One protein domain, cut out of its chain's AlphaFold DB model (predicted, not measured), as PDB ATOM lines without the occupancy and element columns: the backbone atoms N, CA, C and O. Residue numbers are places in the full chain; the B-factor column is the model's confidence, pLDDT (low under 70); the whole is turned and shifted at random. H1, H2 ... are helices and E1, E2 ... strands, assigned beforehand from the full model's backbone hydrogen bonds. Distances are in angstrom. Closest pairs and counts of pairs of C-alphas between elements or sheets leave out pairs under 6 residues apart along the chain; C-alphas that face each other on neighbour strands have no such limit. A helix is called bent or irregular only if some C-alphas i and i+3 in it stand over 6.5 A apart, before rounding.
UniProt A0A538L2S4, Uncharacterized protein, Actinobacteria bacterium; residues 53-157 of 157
ATOM      1  N   THR A  53       5.384 -79.508  -3.642       97.31
ATOM      2  CA  THR A  53       5.685 -80.897  -4.022       97.31
ATOM      3  C   THR A  53       6.928 -80.985  -4.906       97.31
ATOM      4  O   THR A  53       7.789 -81.835  -4.674       97.31
ATOM      5  N   ALA A  54       7.080 -80.080  -5.878       98.12
ATOM      6  CA  ALA A  54       8.262 -80.022  -6.733       98.12
ATOM      7  C   ALA A  54       9.537 -79.657  -5.953       98.12
ATOM      8  O   ALA A  54      10.579 -80.277  -6.169       98.12
ATOM      9  N   ALA A  55       9.466 -78.702  -5.020       98.56
ATOM     10  CA  ALA A  55      10.602 -78.324  -4.176       98.56
ATOM     11  C   ALA A  55      11.058 -79.484  -3.277       98.56
ATOM     12  O   ALA A  55      12.254 -79.760  -3.178       98.56
ATOM     13  N   VAL A  56      10.109 -80.214  -2.682       98.56
ATOM     14  CA  VAL A  56      10.393 -81.411  -1.879       98.56
ATOM     15  C   VAL A  56      10.991 -82.518  -2.744       98.56
ATOM     16  O   VAL A  56      11.983 -83.133  -2.350       98.56
ATOM     17  N   ALA A  57      10.452 -82.760  -3.940       98.31
ATOM     18  CA  ALA A  57      11.008 -83.741  -4.868       98.31
ATOM     19  C   ALA A  57      12.446 -83.387  -5.289       98.31
ATOM     20  O   ALA A  57      13.316 -84.259  -5.297       98.31
ATOM     21  N   ALA A  58      12.717 -82.110  -5.580       98.19
ATOM     22  CA  ALA A  58      14.047 -81.626  -5.936       98.19
ATOM     23  C   ALA A  58      15.055 -81.805  -4.789       98.19
ATOM     24  O   ALA A  58      16.128 -82.364  -5.013       98.19
ATOM     25  N   ALA A  59      14.693 -81.422  -3.559       98.44
ATOM     26  CA  ALA A  59      15.528 -81.631  -2.374       98.44
ATOM     27  C   ALA A  59      15.840 -83.122  -2.158       98.44
ATOM     28  O   ALA A  59      16.998 -83.512  -2.001       98.44
ATOM     29  N   ASN A  60      14.822 -83.983  -2.265       98.06
ATOM     30  CA  ASN A  60      14.992 -85.429  -2.140       98.06
ATOM     31  C   ASN A  60      15.893 -86.016  -3.240       98.06
ATOM     32  O   ASN A  60      16.682 -86.924  -2.957       98.06
ATOM     33  N   LYS A  61      15.795 -85.525  -4.483       97.81
ATOM     34  CA  LYS A  61      16.672 -85.931  -5.594       97.81
ATOM     35  C   LYS A  61      18.120 -85.489  -5.363       97.81
ATOM     36  O   LYS A  61      19.028 -86.240  -5.697       97.81
ATOM     37  N   ALA A  62      18.324 -84.326  -4.749       97.25
ATOM     38  CA  ALA A  62      19.638 -83.791  -4.392       97.25
ATOM     39  C   ALA A  62      20.265 -84.439  -3.138       97.25
ATOM     40  O   ALA A  62      21.356 -84.057  -2.735       97.25
ATOM     41  N   GLY A  63      19.597 -85.412  -2.508       97.06
ATOM     42  CA  GLY A  63      20.104 -86.112  -1.320       97.06
ATOM     43  C   GLY A  63      19.643 -85.517   0.013       97.06
ATOM     44  O   GLY A  63      19.757 -86.179   1.045       97.06
ATOM     45  N   PHE A  64      19.010 -84.341   0.006       97.62
ATOM     46  CA  PHE A  64      18.369 -83.762   1.184       97.62
ATOM     47  C   PHE A  64      17.002 -84.419   1.417       97.62
ATOM     48  O   PHE A  64      15.949 -83.881   1.069       97.62
ATOM     49  N   LYS A  65      17.018 -85.645   1.952       97.81
ATOM     50  CA  LYS A  65      15.797 -86.425   2.179       97.81
ATOM     51  C   LYS A  65      14.906 -85.739   3.212       97.81
ATOM     52  O   LYS A  65      15.314 -85.609   4.367       97.81
ATOM     53  N   ILE A  66      13.711 -85.327   2.787       98.31
ATOM     54  CA  ILE A  66      12.763 -84.569   3.612       98.31
ATOM     55  C   ILE A  66      11.303 -84.933   3.313       98.31
ATOM     56  O   ILE A  66      10.924 -85.106   2.151       98.31
ATOM     57  N   ARG A  67      10.492 -85.011   4.372       98.38
ATOM     58  CA  ARG A  67       9.023 -85.042   4.339       98.38
ATOM     59  C   ARG A  67       8.453 -83.762   4.951       98.38
ATOM     60  O   ARG A  67       9.076 -83.173   5.834       98.38
ATOM     61  N   VAL A  68       7.287 -83.323   4.476       98.56
ATOM     62  CA  VAL A  68       6.668 -82.051   4.878       98.56
ATOM     63  C   VAL A  68       5.202 -82.241   5.248       98.56
ATOM     64  O   VAL A  68       4.447 -82.796   4.459       98.56
ATOM     65  N   ALA A  69       4.786 -81.717   6.398       98.19
ATOM     66  CA  ALA A  69       3.382 -81.586   6.783       98.19
ATOM     67  C   ALA A  69       3.002 -80.107   6.913       98.19
ATOM     68  O   ALA A  69       3.650 -79.363   7.653       98.19
ATOM     69  N   VAL A  70       1.950 -79.681   6.217       97.81
ATOM     70  CA  VAL A  70       1.345 -78.355   6.394       97.81
ATOM     71  C   VAL A  70       0.016 -78.534   7.111       97.81
ATOM     72  O   VAL A  70      -0.874 -79.197   6.597       97.81
ATOM     73  N   ILE A  71      -0.095 -77.962   8.305       97.19
ATOM     74  CA  ILE A  71      -1.258 -78.068   9.188       97.19
ATOM     75  C   ILE A  71      -1.917 -76.686   9.226       97.19
ATOM     76  O   ILE A  71      -1.363 -75.755   9.817       97.19
ATOM     77  N   PHE A  72      -3.059 -76.522   8.561       94.81
ATOM     78  CA  PHE A  72      -3.768 -75.242   8.458       94.81
ATOM     79  C   PHE A  72      -4.615 -74.958   9.697       94.81
ATOM     80  O   PHE A  72      -4.707 -73.808  10.134       94.81
ATOM     81  N   SER A  73      -5.186 -76.004  10.294       93.94
ATOM     82  CA  SER A  73      -6.103 -75.918  11.425       93.94
ATOM     83  C   SER A  73      -5.894 -77.058  12.428       93.94
ATOM     84  O   SER A  73      -5.162 -78.017  12.191       93.94
ATOM     85  N   ASN A  74      -6.553 -76.971  13.585       93.62
ATOM     86  CA  ASN A  74      -6.563 -78.070  14.551       93.62
ATOM     87  C   ASN A  74      -7.283 -79.321  14.020       93.62
ATOM     88  O   ASN A  74      -7.015 -80.406  14.524       93.62
ATOM     89  N   TYR A  75      -8.172 -79.179  13.031       91.31
ATOM     90  CA  TYR A  75      -8.883 -80.300  12.416       91.31
ATOM     91  C   TYR A  75      -7.926 -81.257  11.695       91.31
ATOM     92  O   TYR A  75      -8.099 -82.470  11.752       91.31
ATOM     93  N   ASP A  76      -6.858 -80.719  11.105       91.62
ATOM     94  CA  ASP A  76      -5.854 -81.492  10.363       91.62
ATOM     95  C   ASP A  76      -5.033 -82.441  11.250       91.62
ATOM     96  O   ASP A  76      -4.356 -83.323  10.732       91.62
ATOM     97  N   LEU A  77      -5.090 -82.257  12.573       91.81
ATOM     98  CA  LEU A  77      -4.431 -83.100  13.577       91.81
ATOM     99  C   LEU A  77      -5.316 -84.254  14.073       91.81
ATOM    100  O   LEU A  77      -4.865 -85.047  14.894       91.81
ATOM    101  N   GLY A  78      -6.591 -84.291  13.670       91.31
ATOM    102  CA  GLY A  78      -7.603 -85.232  14.156       91.31
ATOM    103  C   GLY A  78      -7.601 -85.433  15.682       91.31
ATOM    104  O   GLY A  78      -8.007 -84.537  16.419       91.31
ATOM    105  N   SER A  79      -7.196 -86.599  16.186       90.19
ATOM    106  CA  SER A  79      -7.227 -86.953  17.617       90.19
ATOM    107  C   SER A  79      -6.181 -86.204  18.455       90.19
ATOM    108  O   SER A  79      -6.405 -85.971  19.646       90.19
ATOM    109  N   VAL A  80      -5.064 -85.759  17.861       92.69
ATOM    110  CA  VAL A  80      -3.936 -85.135  18.581       92.69
ATOM    111  C   VAL A  80      -4.018 -83.605  18.623       92.69
ATOM    112  O   VAL A  80      -3.005 -82.906  18.707       92.69
ATOM    113  N   THR A  81      -5.235 -83.051  18.649       94.25
ATOM    114  CA  THR A  81      -5.488 -81.594  18.705       94.25
ATOM    115  C   THR A  81      -4.798 -80.867  19.868       94.25
ATOM    116  O   THR A  81      -4.547 -79.666  19.773       94.25
ATOM    117  N   VAL A  82      -4.402 -81.565  20.940       95.31
ATOM    118  CA  VAL A  82      -3.590 -81.011  22.045       95.31
ATOM    119  C   VAL A  82      -2.224 -80.467  21.584       95.31
ATOM    120  O   VAL A  82      -1.601 -79.648  22.277       95.31
ATOM    121  N   LEU A  83      -1.757 -80.909  20.412       97.44
ATOM    122  CA  LEU A  83      -0.530 -80.467  19.752       97.44
ATOM    123  C   LEU A  83      -0.752 -79.275  18.806       97.44
ATOM    124  O   LEU A  83       0.209 -78.773  18.217       97.44
ATOM    125  N   TRP A  84      -1.985 -78.768  18.705       97.94
ATOM    126  CA  TRP A  84      -2.291 -77.568  17.936       97.94
ATOM    127  C   TRP A  84      -1.452 -76.380  18.401       97.94
ATOM    128  O   TRP A  84      -1.285 -76.133  19.598       97.94
ATOM    129  N   ARG A  85      -0.904 -75.645  17.428       97.88
ATOM    130  CA  ARG A  85       0.036 -74.537  17.635       97.88
ATOM    131  C   ARG A  85       1.305 -74.902  18.412       97.88
ATOM    132  O   ARG A  85       1.988 -74.021  18.933       97.88
ATOM    133  N   LYS A  86       1.685 -76.181  18.450       98.56
ATOM    134  CA  LYS A  86       2.943 -76.656  19.050       98.56
ATOM    135  C   LYS A  86       3.808 -77.352  17.995       98.56
ATOM    136  O   LYS A  86       4.144 -78.526  18.169       98.56
ATOM    137  N   PRO A  87       4.206 -76.655  16.915       98.38
ATOM    138  CA  PRO A  87       4.785 -77.299  15.738       98.38
ATOM    139  C   PRO A  87       6.064 -78.086  16.056       98.38
ATOM    140  O   PRO A  87       6.246 -79.181  15.540       98.38
ATOM    141  N   GLN A  88       6.914 -77.608  16.971       98.44
ATOM    142  CA  GLN A  88       8.129 -78.329  17.380       98.44
ATOM    143  C   GLN A  88       7.831 -79.636  18.125       98.44
ATOM    144  O   GLN A  88       8.509 -80.640  17.918       98.44
ATOM    145  N   THR A  89       6.834 -79.628  19.012       98.19
ATOM    146  CA  THR A  89       6.422 -80.830  19.749       98.19
ATOM    147  C   THR A  89       5.740 -81.814  18.815       98.19
ATOM    148  O   THR A  89       6.054 -82.999  18.860       98.19
ATOM    149  N   TYR A  90       4.882 -81.319  17.924       98.19
ATOM    150  CA  TYR A  90       4.230 -82.144  16.920       98.19
ATOM    151  C   TYR A  90       5.231 -82.769  15.938       98.19
ATOM    152  O   TYR A  90       5.139 -83.956  15.668       98.19
ATOM    153  N   ALA A  91       6.262 -82.042  15.494       98.25
ATOM    154  CA  ALA A  91       7.307 -82.612  14.639       98.25
ATOM    155  C   ALA A  91       8.070 -83.765  15.314       98.25
ATOM    156  O   ALA A  91       8.425 -84.735  14.647       98.25
ATOM    157  N   ARG A  92       8.312 -83.688  16.631       96.94
ATOM    158  CA  ARG A  92       8.914 -84.802  17.385       96.94
ATOM    159  C   ARG A  92       7.962 -85.990  17.506       96.94
ATOM    160  O   ARG A  92       8.411 -87.114  17.323       96.94
ATOM    161  N   PHE A  93       6.684 -85.734  17.793       96.38
ATOM    162  CA  PHE A  93       5.635 -86.756  17.844       96.38
ATOM    163  C   PHE A  93       5.510 -87.482  16.498       96.38
ATOM    164  O   PHE A  93       5.817 -88.664  16.414       96.38
ATOM    165  N   LEU A  94       5.213 -86.748  15.425       95.75
ATOM    166  CA  LEU A  94       5.062 -87.289  14.074       95.75
ATOM    167  C   LEU A  94       6.344 -87.977  13.586       95.75
ATOM    168  O   LEU A  94       6.309 -88.996  12.908       95.75
ATOM    169  N   GLY A  95       7.510 -87.449  13.959       95.31
ATOM    170  CA  GLY A  95       8.786 -88.089  13.670       95.31
ATOM    171  C   GLY A  95       8.994 -89.430  14.378       95.31
ATOM    172  O   GLY A  95       9.652 -90.301  13.816       95.31
ATOM    173  N   ALA A  96       8.458 -89.598  15.591       93.69
ATOM    174  CA  ALA A  96       8.466 -90.870  16.308       93.69
ATOM    175  C   ALA A  96       7.467 -91.857  15.688       93.69
ATOM    176  O   ALA A  96       7.844 -93.001  15.445       93.69
ATOM    177  N   GLU A  97       6.267 -91.386  15.333       92.38
ATOM    178  CA  GLU A  97       5.259 -92.179  14.617       92.38
ATOM    179  C   GLU A  97       5.806 -92.717  13.291       92.38
ATOM    180  O   GLU A  97       5.629 -93.882  12.962       92.38
ATOM    181  N   LEU A  98       6.566 -91.912  12.546       92.50
ATOM    182  CA  LEU A  98       7.145 -92.330  11.268       92.50
ATOM    183  C   LEU A  98       8.418 -93.180  11.401       92.50
ATOM    184  O   LEU A  98       8.876 -93.734  10.398       92.50
ATOM    185  N   ALA A  99       9.014 -93.301  12.593       89.62
ATOM    186  CA  ALA A  99      10.380 -93.807  12.763       89.62
ATOM    187  C   ALA A  99      10.589 -95.247  12.263       89.62
ATOM    188  O   ALA A  99      11.715 -95.611  11.911       89.62
ATOM    189  N   PHE A 100       9.525 -96.054  12.201       86.12
ATOM    190  CA  PHE A 100       9.579 -97.435  11.714       86.12
ATOM    191  C   PHE A 100       9.757 -97.541  10.188       86.12
ATOM    192  O   PHE A 100      10.293 -98.539   9.710       86.12
ATOM    193  N   VAL A 101       9.358 -96.518   9.421       90.25
ATOM    194  CA  VAL A 101       9.498 -96.467   7.947       90.25
ATOM    195  C   VAL A 101      10.398 -95.339   7.458       90.25
ATOM    196  O   VAL A 101      10.884 -95.380   6.329       90.25
ATOM    197  N   TYR A 102      10.609 -94.306   8.271       92.75
ATOM    198  CA  TYR A 102      11.291 -93.095   7.851       92.75
ATOM    199  C   TYR A 102      11.999 -92.405   9.011       92.75
ATOM    200  O   TYR A 102      11.386 -91.903   9.947       92.75
ATOM    201  N   SER A 103      13.322 -92.323   8.901       93.88
ATOM    202  CA  SER A 103      14.213 -91.756   9.919       93.88
ATOM    203  C   SER A 103      15.006 -90.540   9.421       93.88
ATOM    204  O   SER A 103      16.014 -90.160  10.014       93.88
ATOM    205  N   GLN A 104      14.570 -89.936   8.312       96.38
ATOM    206  CA  GLN A 104      15.186 -88.738   7.731       96.38
ATOM    207  C   GLN A 104      14.444 -87.467   8.193       96.38
ATOM    208  O   GLN A 104      13.744 -87.485   9.206       96.38
ATOM    209  N   ARG A 105      14.648 -86.337   7.509       98.00
ATOM    210  CA  ARG A 105      14.201 -85.015   7.971       98.00
ATOM    211  C   ARG A 105      12.692 -84.847   7.811       98.00
ATOM    212  O   ARG A 105      12.126 -85.153   6.767       98.00
ATOM    213  N   LEU A 106      12.050 -84.289   8.821       98.50
ATOM    214  CA  LEU A 106      10.634 -83.954   8.822       98.50
ATOM    215  C   LEU A 106      10.474 -82.469   9.136       98.50
ATOM    216  O   LEU A 106      10.956 -81.995  10.165       98.50
ATOM    217  N   LEU A 107       9.773 -81.758   8.258       98.75
ATOM    218  CA  LEU A 107       9.350 -80.377   8.457       98.75
ATOM    219  C   LEU A 107       7.839 -80.332   8.687       98.75
ATOM    220  O   LEU A 107       7.062 -80.897   7.924       98.75
ATOM    221  N   VAL A 108       7.429 -79.602   9.711       98.75
ATOM    222  CA  VAL A 108       6.038 -79.276  10.018       98.75
ATOM    223  C   VAL A 108       5.873 -77.767   9.914       98.75
ATOM    224  O   VAL A 108       6.688 -77.019  10.457       98.75
ATOM    225  N   LEU A 109       4.793 -77.315   9.289       98.62
ATOM    226  CA  LEU A 109       4.346 -75.927   9.336       98.62
ATOM    227  C   LEU A 109       2.954 -75.841   9.971       98.62
ATOM    228  O   LEU A 109       2.026 -76.503   9.519       98.62
ATOM    229  N   MET A 110       2.816 -74.978  10.978       98.44
ATOM    230  CA  MET A 110       1.544 -74.509  11.544       98.44
ATOM    231  C   MET A 110       1.450 -72.981  11.398       98.44
ATOM    232  O   MET A 110       2.476 -72.330  11.184       98.44
ATOM    233  N   PRO A 111       0.274 -72.350  11.592       97.31
ATOM    234  CA  PRO A 111       0.135 -70.901  11.419       97.31
ATOM    235  C   PRO A 111       1.029 -70.055  12.336       97.31
ATOM    236  O   PRO A 111       1.271 -68.890  12.044       97.31
ATOM    237  N   ASN A 112       1.504 -70.616  13.454       97.88
ATOM    238  CA  ASN A 112       2.365 -69.932  14.419       97.88
ATOM    239  C   ASN A 112       3.851 -70.317  14.324       97.88
ATOM    240  O   ASN A 112       4.628 -69.875  15.168       97.88
ATOM    241  N   GLY A 113       4.258 -71.146  13.357       98.44
ATOM    242  CA  GLY A 113       5.674 -71.452  13.168       98.44
ATOM    243  C   GLY A 113       5.984 -72.841  12.627       98.44
ATOM    244  O   GLY A 113       5.105 -73.643  12.305       98.44
ATOM    245  N   PHE A 114       7.287 -73.118  12.579       98.81
ATOM    246  CA  PHE A 114       7.842 -74.369  12.083       98.81
ATOM    247  C   PHE A 114       8.201 -75.345  13.203       98.81
ATOM    248  O   PHE A 114       8.604 -74.967  14.306       98.81
ATOM    249  N   GLY A 115       8.091 -76.626  12.878       98.62
ATOM    250  CA  GLY A 115       8.628 -77.741  13.637       98.62
ATOM    251  C   GLY A 115       9.578 -78.534  12.760       98.62
ATOM    252  O   GLY A 115       9.328 -78.706  11.571       98.62
ATOM    253  N   PHE A 116      10.665 -79.018  13.342       98.69
ATOM    254  CA  PHE A 116      11.641 -79.835  12.638       98.69
ATOM    255  C   PHE A 116      12.039 -81.039  13.482       98.69
ATOM    256  O   PHE A 116      12.247 -80.913  14.694       98.69
ATOM    257  N   ASN A 117      12.159 -82.196  12.834       98.31
ATOM    258  CA  ASN A 117      12.651 -83.417  13.449       98.31
ATOM    259  C   ASN A 117      13.581 -84.176  12.500       98.31
ATOM    260  O   ASN A 117      13.244 -84.426  11.346       98.31
ATOM    261  N   TRP A 118      14.732 -84.591  13.018       97.19
ATOM    262  CA  TRP A 118      15.622 -85.547  12.374       97.19
ATOM    263  C   TRP A 118      16.161 -86.475  13.470       97.19
ATOM    264  O   TRP A 118      16.955 -86.034  14.305       97.19
ATOM    265  N   PRO A 119      15.690 -87.735  13.543       93.75
ATOM    266  CA  PRO A 119      16.041 -88.630  14.638       93.75
ATOM    267  C   PRO A 119      17.553 -88.739  14.839       93.75
ATOM    268  O   PRO A 119      18.298 -88.891  13.873       93.75
ATOM    269  N   LYS A 120      17.997 -88.689  16.101       92.69
ATOM    270  CA  LYS A 120      19.415 -88.739  16.518       92.69
ATOM    271  C   LYS A 120      20.271 -87.531  16.099       92.69
ATOM    272  O   LYS A 120      21.475 -87.554  16.326       92.69
ATOM    273  N   HIS A 121      19.669 -86.477  15.549       95.62
ATOM    274  CA  HIS A 121      20.362 -85.253  15.151       95.62
ATOM    275  C   HIS A 121      19.811 -84.045  15.918       95.62
ATOM    276  O   HIS A 121      18.635 -83.993  16.282       95.62
ATOM    277  N   SER A 122      20.674 -83.064  16.190       95.50
ATOM    278  CA  SER A 122      20.257 -81.810  16.822       95.50
ATOM    279  C   SER A 122      19.614 -80.886  15.782       95.50
ATOM    280  O   SER A 122      20.262 -80.619  14.776       95.50
ATOM    281  N   PRO A 123      18.412 -80.330  16.024       96.12
ATOM    282  CA  PRO A 123      17.717 -79.471  15.061       96.12
ATOM    283  C   PRO A 123      18.146 -77.989  15.129       96.12
ATOM    284  O   PRO A 123      17.452 -77.106  14.623       96.12
ATOM    285  N   LYS A 124      19.226 -77.662  15.857       97.06
ATOM    286  CA  LYS A 124      19.591 -76.273  16.191       97.06
ATOM    287  C   LYS A 124      19.902 -75.435  14.946       97.06
ATOM    288  O   LYS A 124      19.469 -74.286  14.869       97.06
ATOM    289  N   ALA A 125      20.657 -75.993  14.001       97.31
ATOM    290  CA  ALA A 125      21.028 -75.294  12.773       97.31
ATOM    291  C   ALA A 125      19.801 -75.066  11.879       97.31
ATOM    292  O   ALA A 125      19.605 -73.979  11.341       97.31
ATOM    293  N   GLU A 126      18.922 -76.060  11.797       98.25
ATOM    294  CA  GLU A 126      17.687 -76.001  11.030       98.25
ATOM    295  C   GLU A 126      16.731 -74.958  11.598       98.25
ATOM    296  O   GLU A 126      16.205 -74.150  10.839       98.25
ATOM    297  N   TYR A 127      16.570 -74.881  12.923       98.44
ATOM    298  CA  TYR A 127      15.780 -73.812  13.535       98.44
ATOM    299  C   TYR A 127      16.379 -72.420  13.302       98.44
ATOM    300  O   TYR A 127      15.622 -71.473  13.093       98.44
ATOM    301  N   ALA A 128      17.708 -72.276  13.263       98.25
ATOM    302  CA  ALA A 128      18.343 -71.000  12.924       98.25
ATOM    303  C   ALA A 128      18.073 -70.577  11.466       98.25
ATOM    304  O   ALA A 128      17.925 -69.387  11.178       98.25
ATOM    305  N   THR A 129      17.973 -71.541  10.548       98.38
ATOM    306  CA  THR A 129      17.566 -71.309   9.155       98.38
ATOM    307  C   THR A 129      16.077 -70.977   9.058       98.38
ATOM    308  O   THR A 129      15.708 -69.989   8.425       98.38
ATOM    309  N   LEU A 130      15.219 -71.752   9.727       98.31
ATOM    310  CA  LEU A 130      13.763 -71.579   9.711       98.31
ATOM    311  C   LEU A 130      13.314 -70.259  10.345       98.31
ATOM    312  O   LEU A 130      12.343 -69.674   9.881       98.31
ATOM    313  N   ALA A 131      14.041 -69.744  11.340       98.00
ATOM    314  CA  ALA A 131      13.760 -68.445  11.956       98.00
ATOM    315  C   ALA A 131      13.830 -67.263  10.969       98.00
ATOM    316  O   ALA A 131      13.283 -66.199  11.243       98.00
ATOM    317  N   LYS A 132      14.495 -67.440   9.819       97.94
ATOM    318  CA  LYS A 132      14.609 -66.424   8.758       97.94
ATOM    319  C   LYS A 132      13.480 -66.508   7.728       97.94
ATOM    320  O   LYS A 132      13.392 -65.644   6.859       97.94
ATOM    321  N   VAL A 133      12.648 -67.548   7.788       98.38
ATOM    322  CA  VAL A 133      11.547 -67.765   6.847       98.38
ATOM    323  C   VAL A 133      10.255 -67.249   7.484       98.38
ATOM    324  O   VAL A 133       9.831 -67.787   8.507       98.38
ATOM    325  N   PRO A 134       9.604 -66.218   6.919       97.75
ATOM    326  CA  PRO A 134       8.338 -65.738   7.450       97.75
ATOM    327  C   PRO A 134       7.227 -66.761   7.194       97.75
ATOM    328  O   PRO A 134       7.132 -67.324   6.103       97.75
ATOM    329  N   VAL A 135       6.352 -66.958   8.183       97.75
ATOM    330  CA  VAL A 135       5.107 -67.716   8.007       97.75
ATOM    331  C   VAL A 135       4.025 -66.761   7.523       97.75
ATOM    332  O   VAL A 135       3.559 -65.905   8.272       97.75
ATOM    333  N   LYS A 136       3.639 -66.893   6.256       96.88
ATOM    334  CA  LYS A 136       2.523 -66.147   5.671       96.88
ATOM    335  C   LYS A 136       1.193 -66.833   5.986       96.88
ATOM    336  O   LYS A 136       1.130 -68.046   6.176       96.88
ATOM    337  N   HIS A 137       0.123 -66.045   6.000       92.00
ATOM    338  CA  HIS A 137      -1.233 -66.512   6.284       92.00
ATOM    339  C   HIS A 137      -1.980 -66.977   5.026       92.00
ATOM    340  O   HIS A 137      -1.608 -66.644   3.901       92.00
ATOM    341  N   GLY A 138      -3.071 -67.716   5.242       92.69
ATOM    342  CA  GLY A 138      -3.895 -68.291   4.178       92.69
ATOM    343  C   GLY A 138      -3.251 -69.514   3.521       92.69
ATOM    344  O   GLY A 138      -2.052 -69.752   3.660       92.69
ATOM    345  N   ALA A 139      -4.058 -70.290   2.792       92.56
ATOM    346  CA  ALA A 139      -3.617 -71.551   2.197       92.56
ATOM    347  C   ALA A 139      -2.387 -71.369   1.285       92.56
ATOM    348  O   ALA A 139      -1.348 -71.989   1.507       92.56
ATOM    349  N   ALA A 140      -2.471 -70.447   0.320       95.50
ATOM    350  CA  ALA A 140      -1.369 -70.130  -0.587       95.50
ATOM    351  C   ALA A 140      -0.120 -69.631   0.161       95.50
ATOM    352  O   ALA A 140       0.977 -70.144  -0.051       95.50
ATOM    353  N   GLY A 141      -0.283 -68.688   1.097       96.88
ATOM    354  CA  GLY A 141       0.834 -68.125   1.854       96.88
ATOM    355  C   GLY A 141       1.566 -69.167   2.704       96.88
ATOM    356  O   GLY A 141       2.799 -69.194   2.735       96.88
ATOM    357  N   MET A 142       0.838 -70.069   3.358       97.38
ATOM    358  CA  MET A 142       1.456 -71.152   4.124       97.38
ATOM    359  C   MET A 142       2.212 -72.128   3.210       97.38
ATOM    360  O   MET A 142       3.336 -72.508   3.530       97.38
ATOM    361  N   LEU A 143       1.670 -72.473   2.037       97.94
ATOM    362  CA  LEU A 143       2.363 -73.328   1.061       97.94
ATOM    363  C   LEU A 143       3.622 -72.663   0.478       97.94
ATOM    364  O   LEU A 143       4.656 -73.322   0.319       97.94
ATOM    365  N   GLU A 144       3.590 -71.353   0.227       98.25
ATOM    366  CA  GLU A 144       4.780 -70.570  -0.127       98.25
ATOM    367  C   GLU A 144       5.828 -70.591   0.993       98.25
ATOM    368  O   GLU A 144       7.018 -70.776   0.733       98.25
ATOM    369  N   SER A 145       5.391 -70.450   2.248       98.56
ATOM    370  CA  SER A 145       6.273 -70.462   3.423       98.56
ATOM    371  C   SER A 145       6.942 -71.826   3.603       98.56
ATOM    372  O   SER A 145       8.149 -71.901   3.833       98.56
ATOM    373  N   ALA A 146       6.186 -72.915   3.427       98.56
ATOM    374  CA  ALA A 146       6.718 -74.275   3.436       98.56
ATOM    375  C   ALA A 146       7.725 -74.495   2.296       98.56
ATOM    376  O   ALA A 146       8.792 -75.068   2.511       98.56
ATOM    377  N   THR A 147       7.426 -73.988   1.096       98.75
ATOM    378  CA  THR A 147       8.332 -74.070  -0.060       98.75
ATOM    379  C   THR A 147       9.655 -73.361   0.231       98.75
ATOM    380  O   THR A 147      10.725 -73.941   0.038       98.75
ATOM    381  N   ALA A 148       9.592 -72.125   0.736       98.81
ATOM    382  CA  ALA A 148      10.771 -71.345   1.096       98.81
ATOM    383  C   ALA A 148      11.594 -72.028   2.198       98.81
ATOM    384  O   ALA A 148      12.820 -72.073   2.107       98.81
ATOM    385  N   ALA A 149      10.934 -72.618   3.198       98.75
ATOM    386  CA  ALA A 149      11.588 -73.376   4.259       98.75
ATOM    387  C   ALA A 149      12.354 -74.593   3.721       98.75
ATOM    388  O   ALA A 149      13.529 -74.761   4.043       98.75
ATOM    389  N   VAL A 150      11.738 -75.404   2.855       98.75
ATOM    390  CA  VAL A 150      12.404 -76.558   2.223       98.75
ATOM    391  C   VAL A 150      13.628 -76.114   1.425       98.75
ATOM    392  O   VAL A 150      14.700 -76.698   1.565       98.75
ATOM    393  N   GLN A 151      13.494 -75.061   0.618       98.62
ATOM    394  CA  GLN A 151      14.597 -74.535  -0.187       98.62
ATOM    395  C   GLN A 151      15.730 -73.962   0.672       98.62
ATOM    396  O   GLN A 151      16.896 -74.148   0.338       98.62
ATOM    397  N   ALA A 152      15.405 -73.264   1.762       98.56
ATOM    398  CA  ALA A 152      16.398 -72.714   2.678       98.56
ATOM    399  C   ALA A 152      17.163 -73.827   3.409       98.56
ATOM    400  O   ALA A 152      18.387 -73.782   3.476       98.56
ATOM    401  N   LEU A 153      16.452 -74.847   3.896       98.38
ATOM    402  CA  LEU A 153      17.051 -76.007   4.554       98.38
ATOM    403  C   LEU A 153      17.955 -76.802   3.604       98.38
ATOM    404  O   LEU A 153      19.092 -77.089   3.956       98.38
ATOM    405  N   ALA A 154      17.486 -77.090   2.387       97.75
ATOM    406  CA  ALA A 154      18.247 -77.857   1.401       97.75
ATOM    407  C   ALA A 154      19.488 -77.123   0.859       97.75
ATOM    408  O   ALA A 154      20.374 -77.758   0.308       97.75
ATOM    409  N   LYS A 155      19.550 -75.789   0.974       96.69
ATOM    410  CA  LYS A 155      20.751 -75.003   0.641       96.69
ATOM    411  C   LYS A 155      21.764 -74.946   1.785       96.69
ATOM    412  O   LYS A 155      22.918 -74.607   1.543       96.69
ATOM    413  N   ALA A 156      21.317 -75.174   3.019       91.62
ATOM    414  CA  ALA A 156      22.121 -75.007   4.225       91.62
ATOM    415  C   ALA A 156      22.756 -76.314   4.731       91.62
ATOM    416  O   ALA A 156      23.590 -76.251   5.634       91.62
ATOM    417  N   GLY A 157      22.356 -77.469   4.192       80.00
ATOM    418  CA  GLY A 157      22.879 -78.792   4.547       80.00
ATOM    419  C   GLY A 157      23.263 -79.596   3.322       80.00
ATOM    420  O   GLY A 157      24.033 -80.559   3.515       80.00
TER     421      GLY A 157
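What this domain is: This is residues 53 to 157 of the 157 residues of an uncharacterized protein of Actinobacteria bacterium (UniProt A0A538L2S4). A small, three-stranded sheet of E1, E2 and E3 is the core of three layers, with helices on both its faces: the long H5 with H1 and H4 on one face, and H3 on the other. H2 lies off the sheet, at one side of the body and about perpendicular to H3, with its centre the farthest of the elements from the mean of the C-alphas, at 16.0 A. The printed part has 105 residues with five named helices and three named strands, in the order H1 E1 H2 H3 E2 E3 H4 H5; the sheet's order is E1 E2 E3, mixed, and the class is mixed, helices and strands. The whole is compact, with a radius of gyration of the C-alphas of 12.8 A, and rounded, spanning 34 by 31 by 24 A.

How they stand to each other: In the sheet, E2, residues 105 to 110, is the inner strand. E1, residues 66 to 70, is its parallel neighbour at 13 degrees, with N 67 and O 105 2.9 A apart, within hydrogen-bond range. E3, residues 113 to 117, forms a hairpin with E2, antiparallel at 159 degrees, with N 108 and O 115 2.8 A apart. H5, residues 138 to 156, is over E2 at a height over the sheet of 8.8 A, only just along the strands, at 28 degrees to E2 on the local plane; its closest C-alphas to E2 are those of Ala 146 and Leu 109, 6.6 A apart. H3, residues 87 to 100, is on the opposite face at a height of 8.0 A, over E2 and E3; the closest C-alphas of H3 and E3, those of Gln 88 and Gly 115, are 3.8 A apart. H4, residues 124 to 130, is over E3 on the same face as H5, and touches H5 with Leu 130 and Ala 149 closest, their C-alphas 6.1 A apart, at a steep tilt of 46 degrees, opposite ways. H1, residues 53 to 61, touches residues 147 to 154 of H5 at a shallow tilt of 14 degrees, the same way; the closest C-alphas, of Ala 59 and Ala 154, are 6.0 A apart. H2, residues 74 to 83, is not on the sheet and is close to H3 but not clearly touching, the C-alphas of Leu 83 and Tyr 90 being 5.8 A apart. E1, H2, H3 and E2 form a strand-helix-strand unit, two parallel neighbour strands joined through helices, with a right-handed crossover. In H1, H4 and H5 every O i to N i+4 pair is within hydrogen-bond range; H3 has 9 of 10, and H2 0 of 6 but 4 of 7 O i to N i+3 pairs.

Where its parts are: H1 begins at C-alpha 53, (5.685, -80.897, -4.022), and is 12.2 A long. E1 is 13.3 A, E2 16.8 A and E3 13.9 A long. H2 measures 8.3 A and H3 21.1 A; both are irregular, with C-alphas 76 and 79 9.2 A apart and C-alphas 97 and 100 7.4 A apart. H4 measures 9.9 A. H5, 26.9 A long, ends at C-alpha 156, (22.121, -75.007, 4.225).

The domain as a whole: The C-alphas farthest apart, of Ala 62 and Val 82, are 35.3 A apart. The printed part has no cut and no long link, and Gly 157 is the chain's last residue. The mean pLDDT of the printed part is 96.4, and no printed residue is under 70.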